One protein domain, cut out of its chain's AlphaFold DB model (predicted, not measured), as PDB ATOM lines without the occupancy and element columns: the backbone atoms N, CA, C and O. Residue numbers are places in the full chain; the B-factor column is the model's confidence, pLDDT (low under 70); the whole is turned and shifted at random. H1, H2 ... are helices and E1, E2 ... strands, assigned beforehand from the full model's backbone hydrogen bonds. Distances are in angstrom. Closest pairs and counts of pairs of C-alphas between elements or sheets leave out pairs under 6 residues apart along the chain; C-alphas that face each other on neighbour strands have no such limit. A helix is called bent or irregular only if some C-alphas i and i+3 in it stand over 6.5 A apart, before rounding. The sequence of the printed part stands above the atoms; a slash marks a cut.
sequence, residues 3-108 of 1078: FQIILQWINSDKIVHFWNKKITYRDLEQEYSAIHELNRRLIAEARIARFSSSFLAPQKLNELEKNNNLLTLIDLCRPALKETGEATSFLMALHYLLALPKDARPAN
ATOM      1  N   PHE A   3     217.283 220.037 312.541       76.88
ATOM      2  CA  PHE A   3     216.560 219.733 311.298       76.88
ATOM      3  C   PHE A   3     216.364 220.981 310.425       76.88
ATOM      4  O   PHE A   3     216.399 220.899 309.199       76.88
ATOM      5  N   GLN A   4     216.269 222.163 311.042       77.12
ATOM      6  CA  GLN A   4     216.237 223.432 310.311       77.12
ATOM      7  C   GLN A   4     217.561 223.738 309.595       77.12
ATOM      8  O   GLN A   4     217.528 224.224 308.469       77.12
ATOM      9  N   ILE A   5     218.709 223.418 310.203       79.88
ATOM     10  CA  ILE A   5     220.030 223.599 309.572       79.88
ATOM     11  C   ILE A   5     220.211 222.591 308.426       79.88
ATOM     12  O   ILE A   5     220.680 222.969 307.354       79.88
ATOM     13  N   ILE A   6     219.771 221.339 308.619       80.06
ATOM     14  CA  ILE A   6     219.735 220.314 307.564       80.06
ATOM     15  C   ILE A   6     218.924 220.818 306.360       80.06
ATOM     16  O   ILE A   6     219.447 220.859 305.248       80.06
ATOM     17  N   LEU A   7     217.687 221.283 306.571       79.62
ATOM     18  CA  LEU A   7     216.838 221.765 305.476       79.62
ATOM     19  C   LEU A   7     217.376 223.057 304.824       79.62
ATOM     20  O   LEU A   7     217.245 223.233 303.614       79.62
ATOM     21  N   GLN A   8     218.017 223.948 305.589       80.50
ATOM     22  CA  GLN A   8     218.691 225.134 305.043       80.50
ATOM     23  C   GLN A   8     219.849 224.763 304.104       80.50
ATOM     24  O   GLN A   8     219.976 225.371 303.046       80.50
ATOM     25  N   TRP A   9     220.652 223.750 304.450       84.56
ATOM     26  CA  TRP A   9     221.752 223.260 303.608       84.56
ATOM     27  C   TRP A   9     221.256 222.474 302.379       84.56
ATOM     28  O   TRP A   9     221.764 222.638 301.266       84.56
ATOM     29  N   ILE A  10     220.202 221.669 302.541       80.12
ATOM     30  CA  ILE A  10     219.525 220.979 301.429       80.12
ATOM     31  C   ILE A  10     219.026 221.993 300.388       80.12
ATOM     32  O   ILE A  10     219.208 221.772 299.192       80.12
ATOM     33  N   ASN A  11     218.506 223.140 300.835       78.69
ATOM     34  CA  ASN A  11     217.935 224.177 299.972       78.69
ATOM     35  C   ASN A  11     218.909 225.302 299.560       78.69
ATOM     36  O   ASN A  11     218.479 226.230 298.882       78.69
ATOM     37  N   SER A  12     220.191 225.273 299.949       79.62
ATOM     38  CA  SER A  12     221.170 226.298 299.539       79.62
ATOM     39  C   SER A  12     221.898 225.926 298.247       79.62
ATOM     40  O   SER A  12     222.454 224.833 298.164       79.62
ATOM     41  N   ASP A  13     222.016 226.842 297.284       71.44
ATOM     42  CA  ASP A  13     222.653 226.581 295.973       71.44
ATOM     43  C   ASP A  13     224.148 226.212 296.053       71.44
ATOM     44  O   ASP A  13     224.738 225.744 295.084       71.44
ATOM     45  N   LYS A  14     224.789 226.437 297.207       72.56
ATOM     46  CA  LYS A  14     226.206 226.136 297.447       72.56
ATOM     47  C   LYS A  14     226.374 224.920 298.351       72.56
ATOM     48  O   LYS A  14     225.755 224.842 299.413       72.56
ATOM     49  N   ILE A  15     227.306 224.042 297.987       70.88
ATOM     50  CA  ILE A  15     227.799 222.957 298.846       70.88
ATOM     51  C   ILE A  15     228.832 223.548 299.813       70.88
ATOM     52  O   ILE A  15     230.034 223.552 299.567       70.88
ATOM     53  N   VAL A  16     228.336 224.126 300.905       68.88
ATOM     54  CA  VAL A  16     229.167 224.622 302.015       68.88
ATOM     55  C   VAL A  16     229.405 223.479 303.004       68.88
ATOM     56  O   VAL A  16     228.557 222.597 303.135       68.88
ATOM     57  N   HIS A  17     230.532 223.482 303.722       62.09
ATOM     58  CA  HIS A  17     230.844 222.440 304.703       62.09
ATOM     59  C   HIS A  17     229.811 222.421 305.846       62.09
ATOM     60  O   HIS A  17     229.844 223.239 306.767       62.09
ATOM     61  N   PHE A  18     228.885 221.466 305.781       72.69
ATOM     62  CA  PHE A  18     228.006 221.112 306.890       72.69
ATOM     63  C   PHE A  18     228.806 220.295 307.919       72.69
ATOM     64  O   PHE A  18     229.754 219.598 307.556       72.69
ATOM     65  N   TRP A  19     228.464 220.406 309.201       72.06
ATOM     66  CA  TRP A  19     229.152 219.702 310.287       72.06
ATOM     67  C   TRP A  19     228.330 218.496 310.713       72.06
ATOM     68  O   TRP A  19     227.169 218.675 311.090       72.06
ATOM     69  N   ASN A  20     228.918 217.297 310.700       81.31
ATOM     70  CA  ASN A  20     228.200 216.123 311.170       81.31
ATOM     71  C   ASN A  20     227.985 216.201 312.687       81.31
ATOM     72  O   ASN A  20     228.908 216.485 313.454       81.31
ATOM     73  N   LYS A  21     226.748 215.976 313.126       81.44
ATOM     74  CA  LYS A  21     226.355 215.964 314.537       81.44
ATOM     75  C   LYS A  21     225.476 214.759 314.812       81.44
ATOM     76  O   LYS A  21     224.672 214.367 313.970       81.44
ATOM     77  N   LYS A  22     225.606 214.193 316.011       80.31
ATOM     78  CA  LYS A  22     224.631 213.227 316.517       80.31
ATOM     79  C   LYS A  22     223.326 213.945 316.859       80.31
ATOM     80  O   LYS A  22     223.338 214.982 317.522       80.31
ATOM     81  N   ILE A  23     222.222 213.360 316.416       81.44
ATOM     82  CA  ILE A  23     220.852 213.745 316.740       81.44
ATOM     83  C   ILE A  23     220.263 212.596 317.556       81.44
ATOM     84  O   ILE A  23     220.351 211.442 317.136       81.44
ATOM     85  N   THR A  24     219.676 212.894 318.713       82.25
ATOM     86  CA  THR A  24     218.964 211.895 319.521       82.25
ATOM     87  C   THR A  24     217.465 211.936 319.228       82.25
ATOM     88  O   THR A  24     216.923 212.968 318.817       82.25
ATOM     89  N   TYR A  25     216.748 210.848 319.526       79.75
ATOM     90  CA  TYR A  25     215.278 210.839 319.471       79.75
ATOM     91  C   TYR A  25     214.638 211.976 320.308       79.75
ATOM     92  O   TYR A  25     213.588 212.515 319.954       79.75
ATOM     93  N   ARG A  26     215.294 212.399 321.401       78.50
ATOM     94  CA  ARG A  26     214.829 213.494 322.267       78.50
ATOM     95  C   ARG A  26     214.893 214.861 321.581       78.50
ATOM     96  O   ARG A  26     213.986 215.667 321.781       78.50
ATOM     97  N   ASP A  27     215.929 215.112 320.782       76.12
ATOM     98  CA  ASP A  27     216.061 216.355 320.009       76.12
ATOM     99  C   ASP A  27     214.977 216.433 318.922       76.12
ATOM    100  O   ASP A  27     214.382 217.491 318.705       76.12
ATOM    101  N   LEU A  28     214.666 215.292 318.291       81.38
ATOM    102  CA  LEU A  28     213.607 215.180 317.286       81.38
ATOM    103  C   LEU A  28     212.231 215.533 317.862       81.38
ATOM    104  O   LEU A  28     211.541 216.358 317.274       81.38
ATOM    105  N   GLU A  29     211.829 214.976 319.009       78.81
ATOM    106  CA  GLU A  29     210.514 215.281 319.611       78.81
ATOM    107  C   GLU A  29     210.385 216.751 320.058       78.81
ATOM    108  O   GLU A  29     209.318 217.367 319.936       78.81
ATOM    109  N   GLN A  30     211.480 217.356 320.539       80.44
ATOM    110  CA  GLN A  30     211.498 218.776 320.908       80.44
ATOM    111  C   GLN A  30     211.344 219.695 319.690       80.44
ATOM    112  O   GLN A  30     210.598 220.672 319.750       80.44
ATOM    113  N   GLU A  31     211.996 219.381 318.569       81.50
ATOM    114  CA  GLU A  31     211.843 220.167 317.340       81.50
ATOM    115  C   GLU A  31     210.495 219.894 316.657       81.50
ATOM    116  O   GLU A  31     209.814 220.840 316.260       81.50
ATOM    117  N   TYR A  32     210.050 218.635 316.609       82.12
ATOM    118  CA  TYR A  32     208.759 218.233 316.046       82.12
ATOM    119  C   TYR A  32     207.581 218.955 316.705       82.12
ATOM    120  O   TYR A  32     206.725 219.504 316.012       82.12
ATOM    121  N   SER A  33     207.540 218.996 318.040       79.19
ATOM    122  CA  SER A  33     206.454 219.651 318.778       79.19
ATOM    123  C   SER A  33     206.377 221.156 318.489       79.19
ATOM    124  O   SER A  33     205.291 221.659 318.189       79.19
ATOM    125  N   ALA A  34     207.514 221.860 318.472       80.12
ATOM    126  CA  ALA A  34     207.579 223.284 318.137       80.12
ATOM    127  C   ALA A  34     207.183 223.572 316.671       80.12
ATOM    128  O   ALA A  34     206.388 224.478 316.401       80.12
ATOM    129  N   ILE A  35     207.691 222.777 315.725       81.25
ATOM    130  CA  ILE A  35     207.421 222.916 314.283       81.25
ATOM    131  C   ILE A  35     205.951 222.584 313.973       81.25
ATOM    132  O   ILE A  35     205.304 223.287 313.190       81.25
ATOM    133  N   HIS A  36     205.372 221.575 314.633       77.88
ATOM    134  CA  HIS A  36     203.955 221.246 314.497       77.88
ATOM    135  C   HIS A  36     203.057 222.347 315.086       77.88
ATOM    136  O   HIS A  36     202.034 222.677 314.474       77.88
ATOM    137  N   GLU A  37     203.420 222.950 316.222       77.88
ATOM    138  CA  GLU A  37     202.660 224.074 316.782       77.88
ATOM    139  C   GLU A  37     202.695 225.298 315.854       77.88
ATOM    140  O   GLU A  37     201.646 225.879 315.558       77.88
ATOM    141  N   LEU A  38     203.870 225.630 315.303       78.56
ATOM    142  CA  LEU A  38     204.018 226.664 314.277       78.56
ATOM    143  C   LEU A  38     203.154 226.364 313.041       78.56
ATOM    144  O   LEU A  38     202.478 227.262 312.538       78.56
ATOM    145  N   ASN A  39     203.073 225.099 312.605       78.75
ATOM    146  CA  ASN A  39     202.236 224.735 311.461       78.75
ATOM    147  C   ASN A  39     200.742 224.934 311.747       78.75
ATOM    148  O   ASN A  39     200.010 225.454 310.910       78.75
ATOM    149  N   ARG A  40     200.272 224.586 312.955       74.19
ATOM    150  CA  ARG A  40     198.873 224.832 313.360       74.19
ATOM    151  C   ARG A  40     198.530 226.322 313.297       74.19
ATOM    152  O   ARG A  40     197.439 226.662 312.844       74.19
ATOM    153  N   ARG A  41     199.461 227.198 313.699       74.94
ATOM    154  CA  ARG A  41     199.307 228.661 313.626       74.94
ATOM    155  C   ARG A  41     199.251 229.146 312.169       74.94
ATOM    156  O   ARG A  41     198.276 229.791 311.797       74.94
ATOM    157  N   LEU A  42     200.214 228.763 311.326       76.38
ATOM    158  CA  LEU A  42     200.262 229.168 309.909       76.38
ATOM    159  C   LEU A  42     199.062 228.636 309.095       76.38
ATOM    160  O   LEU A  42     198.481 229.368 308.295       76.38
ATOM    161  N   ILE A  43     198.617 227.398 309.346       71.94
ATOM    162  CA  ILE A  43     197.399 226.832 308.736       71.94
ATOM    163  C   ILE A  43     196.142 227.579 309.207       71.94
ATOM    164  O   ILE A  43     195.225 227.787 308.409       71.94
ATOM    165  N   ALA A  44     196.067 227.991 310.478       66.12
ATOM    166  CA  ALA A  44     194.948 228.790 310.975       66.12
ATOM    167  C   ALA A  44     194.894 230.166 310.290       66.12
ATOM    168  O   ALA A  44     193.836 230.549 309.797       66.12
ATOM    169  N   GLU A  45     196.026 230.864 310.169       70.12
ATOM    170  CA  GLU A  45     196.114 232.141 309.448       70.12
ATOM    171  C   GLU A  45     195.739 232.004 307.962       70.12
ATOM    172  O   GLU A  45     194.935 232.788 307.455       70.12
ATOM    173  N   ALA A  46     196.243 230.974 307.272       66.62
ATOM    174  CA  ALA A  46     195.900 230.700 305.876       66.62
ATOM    175  C   ALA A  46     194.400 230.397 305.685       66.62
ATOM    176  O   ALA A  46     193.789 230.838 304.708       66.62
ATOM    177  N   ARG A  47     193.775 229.685 306.635       66.44
ATOM    178  CA  ARG A  47     192.320 229.447 306.643       66.44
ATOM    179  C   ARG A  47     191.537 230.736 306.880       66.44
ATOM    180  O   ARG A  47     190.577 230.974 306.153       66.44
ATOM    181  N   ILE A  48     191.951 231.564 307.844       66.50
ATOM    182  CA  ILE A  48     191.321 232.863 308.136       66.50
ATOM    183  C   ILE A  48     191.343 233.744 306.883       66.50
ATOM    184  O   ILE A  48     190.278 234.155 306.432       66.50
ATOM    185  N   ALA A  49     192.512 233.924 306.258       63.78
ATOM    186  CA  ALA A  49     192.667 234.742 305.052       63.78
ATOM    187  C   ALA A  49     191.758 234.290 303.890       63.78
ATOM    188  O   ALA A  49     191.180 235.120 303.185       63.78
ATOM    189  N   ARG A  50     191.579 232.968 303.727       59.66
ATOM    190  CA  ARG A  50     190.683 232.383 302.717       59.66
ATOM    191  C   ARG A  50     189.198 232.637 303.009       59.66
ATOM    192  O   ARG A  50     188.417 232.731 302.069       59.66
ATOM    193  N   PHE A  51     188.804 232.749 304.279       54.88
ATOM    194  CA  PHE A  51     187.433 233.097 304.678       54.88
ATOM    195  C   PHE A  51     187.163 234.614 304.660       54.88
ATOM    196  O   PHE A  51     186.036 235.011 304.387       54.88
ATOM    197  N   SER A  52     188.174 235.462 304.882       59.31
ATOM    198  CA  SER A  52     188.062 236.933 304.827       59.31
ATOM    199  C   SER A  52     188.277 237.543 303.430       59.31
ATOM    200  O   SER A  52     188.459 238.755 303.310       59.31
ATOM    201  N   SER A  53     188.288 236.722 302.371       54.09
ATOM    202  CA  SER A  53     188.543 237.126 300.970       54.09
ATOM    203  C   SER A  53     189.801 237.991 300.767       54.09
ATOM    204  O   SER A  53     189.876 238.804 299.849       54.09
ATOM    205  N   SER A  54     190.800 237.824 301.634       60.03
ATOM    206  CA  SER A  54     192.018 238.636 301.674       60.03
ATOM    207  C   SER A  54     193.208 237.835 301.157       60.03
ATOM    208  O   SER A  54     193.469 236.737 301.648       60.03
ATOM    209  N   PHE A  55     193.955 238.387 300.199       57.19
ATOM    210  CA  PHE A  55     195.127 237.722 299.630       57.19
ATOM    211  C   PHE A  55     196.199 237.488 300.710       57.19
ATOM    212  O   PHE A  55     196.643 238.435 301.362       57.19
ATOM    213  N   LEU A  56     196.615 236.233 300.917       65.56
ATOM    214  CA  LEU A  56     197.668 235.911 301.882       65.56
ATOM    215  C   LEU A  56     199.012 236.435 301.356       65.56
ATOM    216  O   LEU A  56     199.368 236.182 300.207       65.56
ATOM    217  N   ALA A  57     199.771 237.147 302.191       69.31
ATOM    218  CA  ALA A  57     201.084 237.652 301.804       69.31
ATOM    219  C   ALA A  57     201.998 236.489 301.345       69.31
ATOM    220  O   ALA A  57     202.140 235.523 302.103       69.31
ATOM    221  N   PRO A  58     202.662 236.570 300.170       67.94
ATOM    222  CA  PRO A  58     203.484 235.476 299.638       67.94
ATOM    223  C   PRO A  58     204.553 234.967 300.613       67.94
ATOM    224  O   PRO A  58     204.850 233.778 300.645       67.94
ATOM    225  N   GLN A  59     205.074 235.856 301.466       72.31
ATOM    226  CA  GLN A  59     206.017 235.526 302.538       72.31
ATOM    227  C   GLN A  59     205.450 234.484 303.520       72.31
ATOM    228  O   GLN A  59     206.114 233.486 303.774       72.31
ATOM    229  N   LYS A  60     204.208 234.648 304.000       71.81
ATOM    230  CA  LYS A  60     203.574 233.689 304.927       71.81
ATOM    231  C   LYS A  60     203.223 232.358 304.264       71.81
ATOM    232  O   LYS A  60     203.235 231.318 304.917       71.81
ATOM    233  N   LEU A  61     202.927 232.378 302.964       72.12
ATOM    234  CA  LEU A  61     202.681 231.162 302.187       72.12
ATOM    235  C   LEU A  61     203.986 230.355 302.023       72.12
ATOM    236  O   LEU A  61     203.994 229.146 302.236       72.12
ATOM    237  N   ASN A  62     205.102 231.048 301.783       75.12
ATOM    238  CA  ASN A  62     206.452 230.484 301.739       75.12
ATOM    239  C   ASN A  62     206.953 230.001 303.125       75.12
ATOM    240  O   ASN A  62     207.659 228.999 303.214       75.12
ATOM    241  N   GLU A  63     206.570 230.665 304.223       75.94
ATOM    242  CA  GLU A  63     206.819 230.182 305.596       75.94
ATOM    243  C   GLU A  63     206.045 228.893 305.904       75.94
ATOM    244  O   GLU A  63     206.624 227.952 306.448       75.94
ATOM    245  N   LEU A  64     204.766 228.814 305.514       75.75
ATOM    246  CA  LEU A  64     203.948 227.601 305.637       75.75
ATOM    247  C   LEU A  64     204.556 226.432 304.846       75.75
ATOM    248  O   LEU A  64     204.671 225.325 305.366       75.75
ATOM    249  N   GLU A  65     204.984 226.685 303.611       75.88
ATOM    250  CA  GLU A  65     205.656 225.720 302.737       75.88
ATOM    251  C   GLU A  65     206.976 225.210 303.343       75.88
ATOM    252  O   GLU A  65     207.156 224.003 303.517       75.88
ATOM    253  N   LYS A  66     207.855 226.115 303.793       76.06
ATOM    254  CA  LYS A  66     209.089 225.763 304.522       76.06
ATOM    255  C   LYS A  66     208.816 224.945 305.781       76.06
ATOM    256  O   LYS A  66     209.558 224.011 306.069       76.06
ATOM    257  N   ASN A  67     207.766 225.277 306.531       80.38
ATOM    258  CA  ASN A  67     207.439 224.585 307.773       80.38
ATOM    259  C   ASN A  67     206.796 223.204 307.535       80.38
ATOM    260  O   ASN A  67     207.036 222.282 308.312       80.38
ATOM    261  N   ASN A  68     206.061 223.019 306.433       78.38
ATOM    262  CA  ASN A  68     205.642 221.692 305.970       78.38
ATOM    263  C   ASN A  68     206.854 220.839 305.554       78.38
ATOM    264  O   ASN A  68     206.935 219.684 305.962       78.38
ATOM    265  N   ASN A  69     207.830 221.417 304.847       76.19
ATOM    266  CA  ASN A  69     209.058 220.714 304.448       76.19
ATOM    267  C   ASN A  69     209.961 220.337 305.646       76.19
ATOM    268  O   ASN A  69     210.741 219.392 305.566       76.19
ATOM    269  N   LEU A  70     209.844 221.038 306.783       79.31
ATOM    270  CA  LEU A  70     210.467 220.617 308.045       79.31
ATOM    271  C   LEU A  70     209.736 219.437 308.699       79.31
ATOM    272  O   LEU A  70     210.386 218.584 309.303       79.31
ATOM    273  N   LEU A  71     208.405 219.369 308.584       80.56
ATOM    274  CA  LEU A  71     207.630 218.238 309.098       80.56
ATOM    275  C   LEU A  71     207.867 216.977 308.273       80.56
ATOM    276  O   LEU A  71     208.142 215.945 308.869       80.56
ATOM    277  N   THR A  72     207.859 217.053 306.938       79.50
ATOM    278  CA  THR A  72     208.154 215.885 306.088       79.50
ATOM    279  C   THR A  72     209.558 215.338 306.351       79.50
ATOM    280  O   THR A  72     209.714 214.128 306.478       79.50
ATOM    281  N   LEU A  73     210.559 216.210 306.529       80.25
ATOM    282  CA  LEU A  73     211.911 215.828 306.957       80.25
ATOM    283  C   LEU A  73     211.901 215.058 308.285       80.25
ATOM    284  O   LEU A  73     212.476 213.976 308.382       80.25
ATOM    285  N   ILE A  74     211.226 215.586 309.305       79.69
ATOM    286  CA  ILE A  74     211.167 214.958 310.630       79.69
ATOM    287  C   ILE A  74     210.353 213.654 310.617       79.69
ATOM    288  O   ILE A  74     210.753 212.681 311.254       79.69
ATOM    289  N   ASP A  75     209.241 213.609 309.886       81.00
ATOM    290  CA  ASP A  75     208.379 212.432 309.774       81.00
ATOM    291  C   ASP A  75     209.070 211.285 309.016       81.00
ATOM    292  O   ASP A  75     208.924 210.131 309.424       81.00
ATOM    293  N   LEU A  76     209.883 211.593 307.995       78.19
ATOM    294  CA  LEU A  76     210.745 210.628 307.296       78.19
ATOM    295  C   LEU A  76     211.900 210.119 308.177       78.19
ATOM    296  O   LEU A  76     212.231 208.938 308.123       78.19
ATOM    297  N   CYS A  77     212.500 210.976 309.009       74.38
ATOM    298  CA  CYS A  77     213.612 210.588 309.887       74.38
ATOM    299  C   CYS A  77     213.175 209.868 311.180       74.38
ATOM    300  O   CYS A  77     213.982 209.150 311.779       74.38
ATOM    301  N   ARG A  78     211.922 210.036 311.637       78.12
ATOM    302  CA  ARG A  78     211.440 209.475 312.916       78.12
ATOM    303  C   ARG A  78     211.573 207.944 313.030       78.12
ATOM    304  O   ARG A  78     211.972 207.513 314.111       78.12
ATOM    305  N   PRO A  79     211.261 207.111 312.013       74.69
ATOM    306  CA  PRO A  79     211.366 205.655 312.134       74.69
ATOM    307  C   PRO A  79     212.801 205.193 312.415       74.69
ATOM    308  O   PRO A  79     213.029 204.517 313.413       74.69
ATOM    309  N   ALA A  80     213.772 205.648 311.615       67.81
ATOM    310  CA  ALA A  80     215.180 205.285 311.775       67.81
ATOM    311  C   ALA A  80     215.720 205.670 313.166       67.81
ATOM    312  O   ALA A  80     216.256 204.828 313.885       67.81
ATOM    313  N   LEU A  81     215.481 206.915 313.597       76.31
ATOM    314  CA  LEU A  81     215.886 207.403 314.924       76.31
ATOM    315  C   LEU A  81     215.196 206.678 316.092       76.31
ATOM    316  O   LEU A  81     215.716 206.697 317.207       76.31
ATOM    317  N   LYS A  82     214.036 206.050 315.867       74.62
ATOM    318  CA  LYS A  82     213.325 205.261 316.884       74.62
ATOM    319  C   LYS A  82     213.936 203.872 317.080       74.62
ATOM    320  O   LYS A  82     213.840 203.331 318.178       74.62
ATOM    321  N   GLU A  83     214.552 203.310 316.042       70.31
ATOM    322  CA  GLU A  83     215.214 202.001 316.095       70.31
ATOM    323  C   GLU A  83     216.676 202.111 316.548       70.31
ATOM    324  O   GLU A  83     217.126 201.293 317.349       70.31
ATOM    325  N   THR A  84     217.411 203.139 316.104       64.81
ATOM    326  CA  THR A  84     218.831 203.325 316.461       64.81
ATOM    327  C   THR A  84     219.058 204.181 317.713       64.81
ATOM    328  O   THR A  84     220.148 204.154 318.280       64.81
ATOM    329  N   GLY A  85     218.067 204.971 318.147       65.25
ATOM    330  CA  GLY A  85     218.138 205.902 319.289       65.25
ATOM    331  C   GLY A  85     218.952 207.183 319.031       65.25
ATOM    332  O   GLY A  85     218.554 208.274 319.454       65.25
ATOM    333  N   GLU A  86     220.055 207.055 318.292       76.44
ATOM    334  CA  GLU A  86     220.881 208.140 317.760       76.44
ATOM    335  C   GLU A  86     221.102 207.957 316.250       76.44
ATOM    336  O   GLU A  86     221.224 206.833 315.762       76.44
ATOM    337  N   ALA A  87     221.215 209.058 315.509       77.00
ATOM    338  CA  ALA A  87     221.648 209.056 314.111       77.00
ATOM    339  C   ALA A  87     222.541 210.267 313.812       77.00
ATOM    340  O   ALA A  87     222.531 211.257 314.547       77.00
ATOM    341  N   THR A  88     223.322 210.208 312.734       83.56
ATOM    342  CA  THR A  88     224.155 211.338 312.298       83.56
ATOM    343  C   THR A  88     223.368 212.282 311.384       83.56
ATOM    344  O   THR A  88     222.520 211.854 310.597       83.56
ATOM    345  N   SER A  89     223.640 213.585 311.465       82.44
ATOM    346  CA  SER A  89     222.962 214.593 310.646       82.44
ATOM    347  C   SER A  89     223.236 214.421 309.150       82.44
ATOM    348  O   SER A  89     222.375 214.763 308.343       82.44
ATOM    349  N   PHE A  90     224.385 213.848 308.770       85.94
ATOM    350  CA  PHE A  90     224.661 213.439 307.391       85.94
ATOM    351  C   PHE A  90     223.773 212.270 306.939       85.94
ATOM    352  O   PHE A  90     223.208 212.348 305.850       85.94
ATOM    353  N   LEU A  91     223.582 211.228 307.763       83.44
ATOM    354  CA  LEU A  91     222.711 210.093 307.422       83.44
ATOM    355  C   LEU A  91     221.249 210.541 307.263       83.44
ATOM    356  O   LEU A  91     220.576 210.139 306.319       83.44
ATOM    357  N   MET A  92     220.774 211.423 308.147       82.94
ATOM    358  CA  MET A  92     219.419 211.984 308.075       82.94
ATOM    359  C   MET A  92     219.224 212.894 306.851       82.94
ATOM    360  O   MET A  92     218.201 212.796 306.176       82.94
ATOM    361  N   ALA A  93     220.216 213.724 306.507       83.69
ATOM    362  CA  ALA A  93     220.178 214.530 305.287       83.69
ATOM    363  C   ALA A  93     220.204 213.665 304.010       83.69
ATOM    364  O   ALA A  93     219.454 213.938 303.073       83.69
ATOM    365  N   LEU A  94     221.014 212.598 303.989       86.19
ATOM    366  CA  LEU A  94     221.108 211.658 302.868       86.19
ATOM    367  C   LEU A  94     219.789 210.896 302.671       86.19
ATOM    368  O   LEU A  94     219.251 210.870 301.567       86.19
ATOM    369  N   HIS A  95     219.231 210.340 303.749       83.00
ATOM    370  CA  HIS A  95     217.961 209.613 303.718       83.00
ATOM    371  C   HIS A  95     216.789 210.505 303.272       83.00
ATOM    372  O   HIS A  95     215.888 210.033 302.580       83.00
ATOM    373  N   TYR A  96     216.790 211.796 303.625       82.75
ATOM    374  CA  TYR A  96     215.787 212.736 303.123       82.75
ATOM    375  C   TYR A  96     215.958 213.032 301.630       82.75
ATOM    376  O   TYR A  96     214.976 212.985 300.896       82.75
ATOM    377  N   LEU A  97     217.185 213.297 301.162       83.50
ATOM    378  CA  LEU A  97     217.451 213.544 299.738       83.50
ATOM    379  C   LEU A  97     217.014 212.352 298.873       83.50
ATOM    380  O   LEU A  97     216.286 212.545 297.904       83.50
ATOM    381  N   LEU A  98     217.373 211.125 299.263       83.81
ATOM    382  CA  LEU A  98     216.976 209.901 298.553       83.81
ATOM    383  C   LEU A  98     215.450 209.676 298.529       83.81
ATOM    384  O   LEU A  98     214.947 209.032 297.613       83.81
ATOM    385  N   ALA A  99     214.712 210.225 299.499       81.00
ATOM    386  CA  ALA A  99     213.254 210.127 299.587       81.00
ATOM    387  C   ALA A  99     212.489 211.237 298.828       81.00
ATOM    388  O   ALA A  99     211.256 211.208 298.797       81.00
ATOM    389  N   LEU A 100     213.170 212.221 298.222       79.25
ATOM    390  CA  LEU A 100     212.502 213.308 297.494       79.25
ATOM    391  C   LEU A 100     212.011 212.864 296.099       79.25
ATOM    392  O   LEU A 100     212.812 212.374 295.292       79.25
ATOM    393  N   PRO A 101     210.727 213.107 295.749       76.25
ATOM    394  CA  PRO A 101     210.237 212.901 294.390       76.25
ATOM    395  C   PRO A 101     210.934 213.862 293.421       76.25
ATOM    396  O   PRO A 101     211.362 214.949 293.812       76.25
ATOM    397  N   LYS A 102     211.038 213.469 292.143       74.00
ATOM    398  CA  LYS A 102     211.859 214.169 291.136       74.00
ATOM    399  C   LYS A 102     211.539 215.663 291.019       74.00
ATOM    400  O   LYS A 102     212.464 216.469 290.976       74.00
ATOM    401  N   ASP A 103     210.260 216.021 291.083       73.50
ATOM    402  CA  ASP A 103     209.766 217.401 290.964       73.50
ATOM    403  C   ASP A 103     210.107 218.298 292.175       73.50
ATOM    404  O   ASP A 103     209.933 219.513 292.115       73.50
ATOM    405  N   ALA A 104     210.589 217.711 293.278       71.69
ATOM    406  CA  ALA A 104     210.949 218.397 294.522       71.69
ATOM    407  C   ALA A 104     212.458 218.333 294.848       71.69
ATOM    408  O   ALA A 104     212.868 218.687 295.957       71.69
ATOM    409  N   ARG A 105     213.300 217.863 293.916       79.81
ATOM    410  CA  ARG A 105     214.758 217.788 294.111       79.81
ATOM    411  C   ARG A 105     215.386 219.199 294.027       79.81
ATOM    412  O   ARG A 105     215.155 219.895 293.040       79.81
ATOM    413  N   PRO A 106     216.171 219.648 295.028       77.88
ATOM    414  CA  PRO A 106     216.800 220.975 295.030       77.88
ATOM    415  C   PRO A 106     217.950 221.099 294.019       77.88
ATOM    416  O   PRO A 106     218.450 220.106 293.488       77.88
ATOM    417  N   ALA A 107     218.443 222.325 293.818       74.06
ATOM    418  CA  ALA A 107     219.676 222.565 293.073       74.06
ATOM    419  C   ALA A 107     220.850 221.738 293.640       74.06
ATOM    420  O   ALA A 107     221.011 221.592 294.859       74.06
ATOM    421  N   ASN A 108     221.660 221.196 292.729       80.12
ATOM    422  CA  ASN A 108     222.841 220.373 293.002       80.12
ATOM    423  C   ASN A 108     222.548 219.117 293.854       80.12
ATOM    424  O   ASN A 108     223.399 218.645 294.607       80.12
TER     425      ASN A 108
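This is residues 3 to 108 of the 1078 residues of an uncharacterized protein of Tatlockia micdadei (UniProt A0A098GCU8). A long helical hairpin, H2 and H3, makes the longest axis, and the two short helices H1 and H4 form a small head packed across the later half of H3. Close to the end of the hairpin where H2 begins and H3 ends, E1 and E2 pair as a tiny sheet. The printed part has 106 residues, with four named helices and two named strands in the order H1, E1, H2, H3, E2, H4; the class is mostly helix, and the sheet, E1 - E2, is antiparallel. It is elongated, spanning 47 by 30 by 22 A, yet only just compact, close to loose, with a radius of gyration of the C-alphas of 15.4 A.

H1 is residues 3 to 10, 10.4 A long, beginning at C-alpha 3 at (216.560, 219.733, 311.298). E1 is residues 22 to 24, 6.6 A. H2 is residues 25 to 51, 38.6 A, ending at C-alpha 51 at (187.433, 233.097, 304.678). H3 is residues 58 to 84, 39.4 A; it is only just irregular, with C-alphas 76 and 79 lying 7.0 A apart, and has a kink of 36 degrees near residue 78. E2 is residues 86 to 88, 7.1 A. H4 is residues 89 to 98, 14.3 A, ending at C-alpha 98 at (216.976, 209.901, 298.553).

H3 is the hub, touching the three other helices. It touches H2, closest at the C-alphas of Tyr 25 and Leu 81, 5.7 A, at a shallow tilt of 29 degrees, opposite ways, as a hairpin. With residues 69 to 74 alone it touches H1, closest at the C-alphas of Gln 4 and Leu 70, 6.8 A, only just about perpendicular at 71 degrees. With residues 73 to 77 alone it touches H4, closest at the C-alphas of Cys 77 and Met 92, 6.2 A, again only just about perpendicular at 71 degrees. H1 touches H4 at a steep tilt of 58 degrees, the same way; their closest C-alphas, of Ile 6 and Ala 93, are 6.2 A apart. H2 and H4 are apart. In E1 and E2, N 23 and O 87 are within hydrogen-bond range at 2.8 A, as are N 87 and O 23 at 3.0 A. Every O i to N i+4 pair is within range in H1 and H4, 22 of 23 in H2 and 21 of 23 in H3.

The C-alphas farthest apart, of Ser 53 and Thr 84, are 48.0 A apart. The printed part has no cut. The link from H1 to E1, 11 residues, is long. The mean pLDDT of the printed part is 75.6; residues 16 to 17, 44, 46 to 58, 80 and 84 to 85 are under 70.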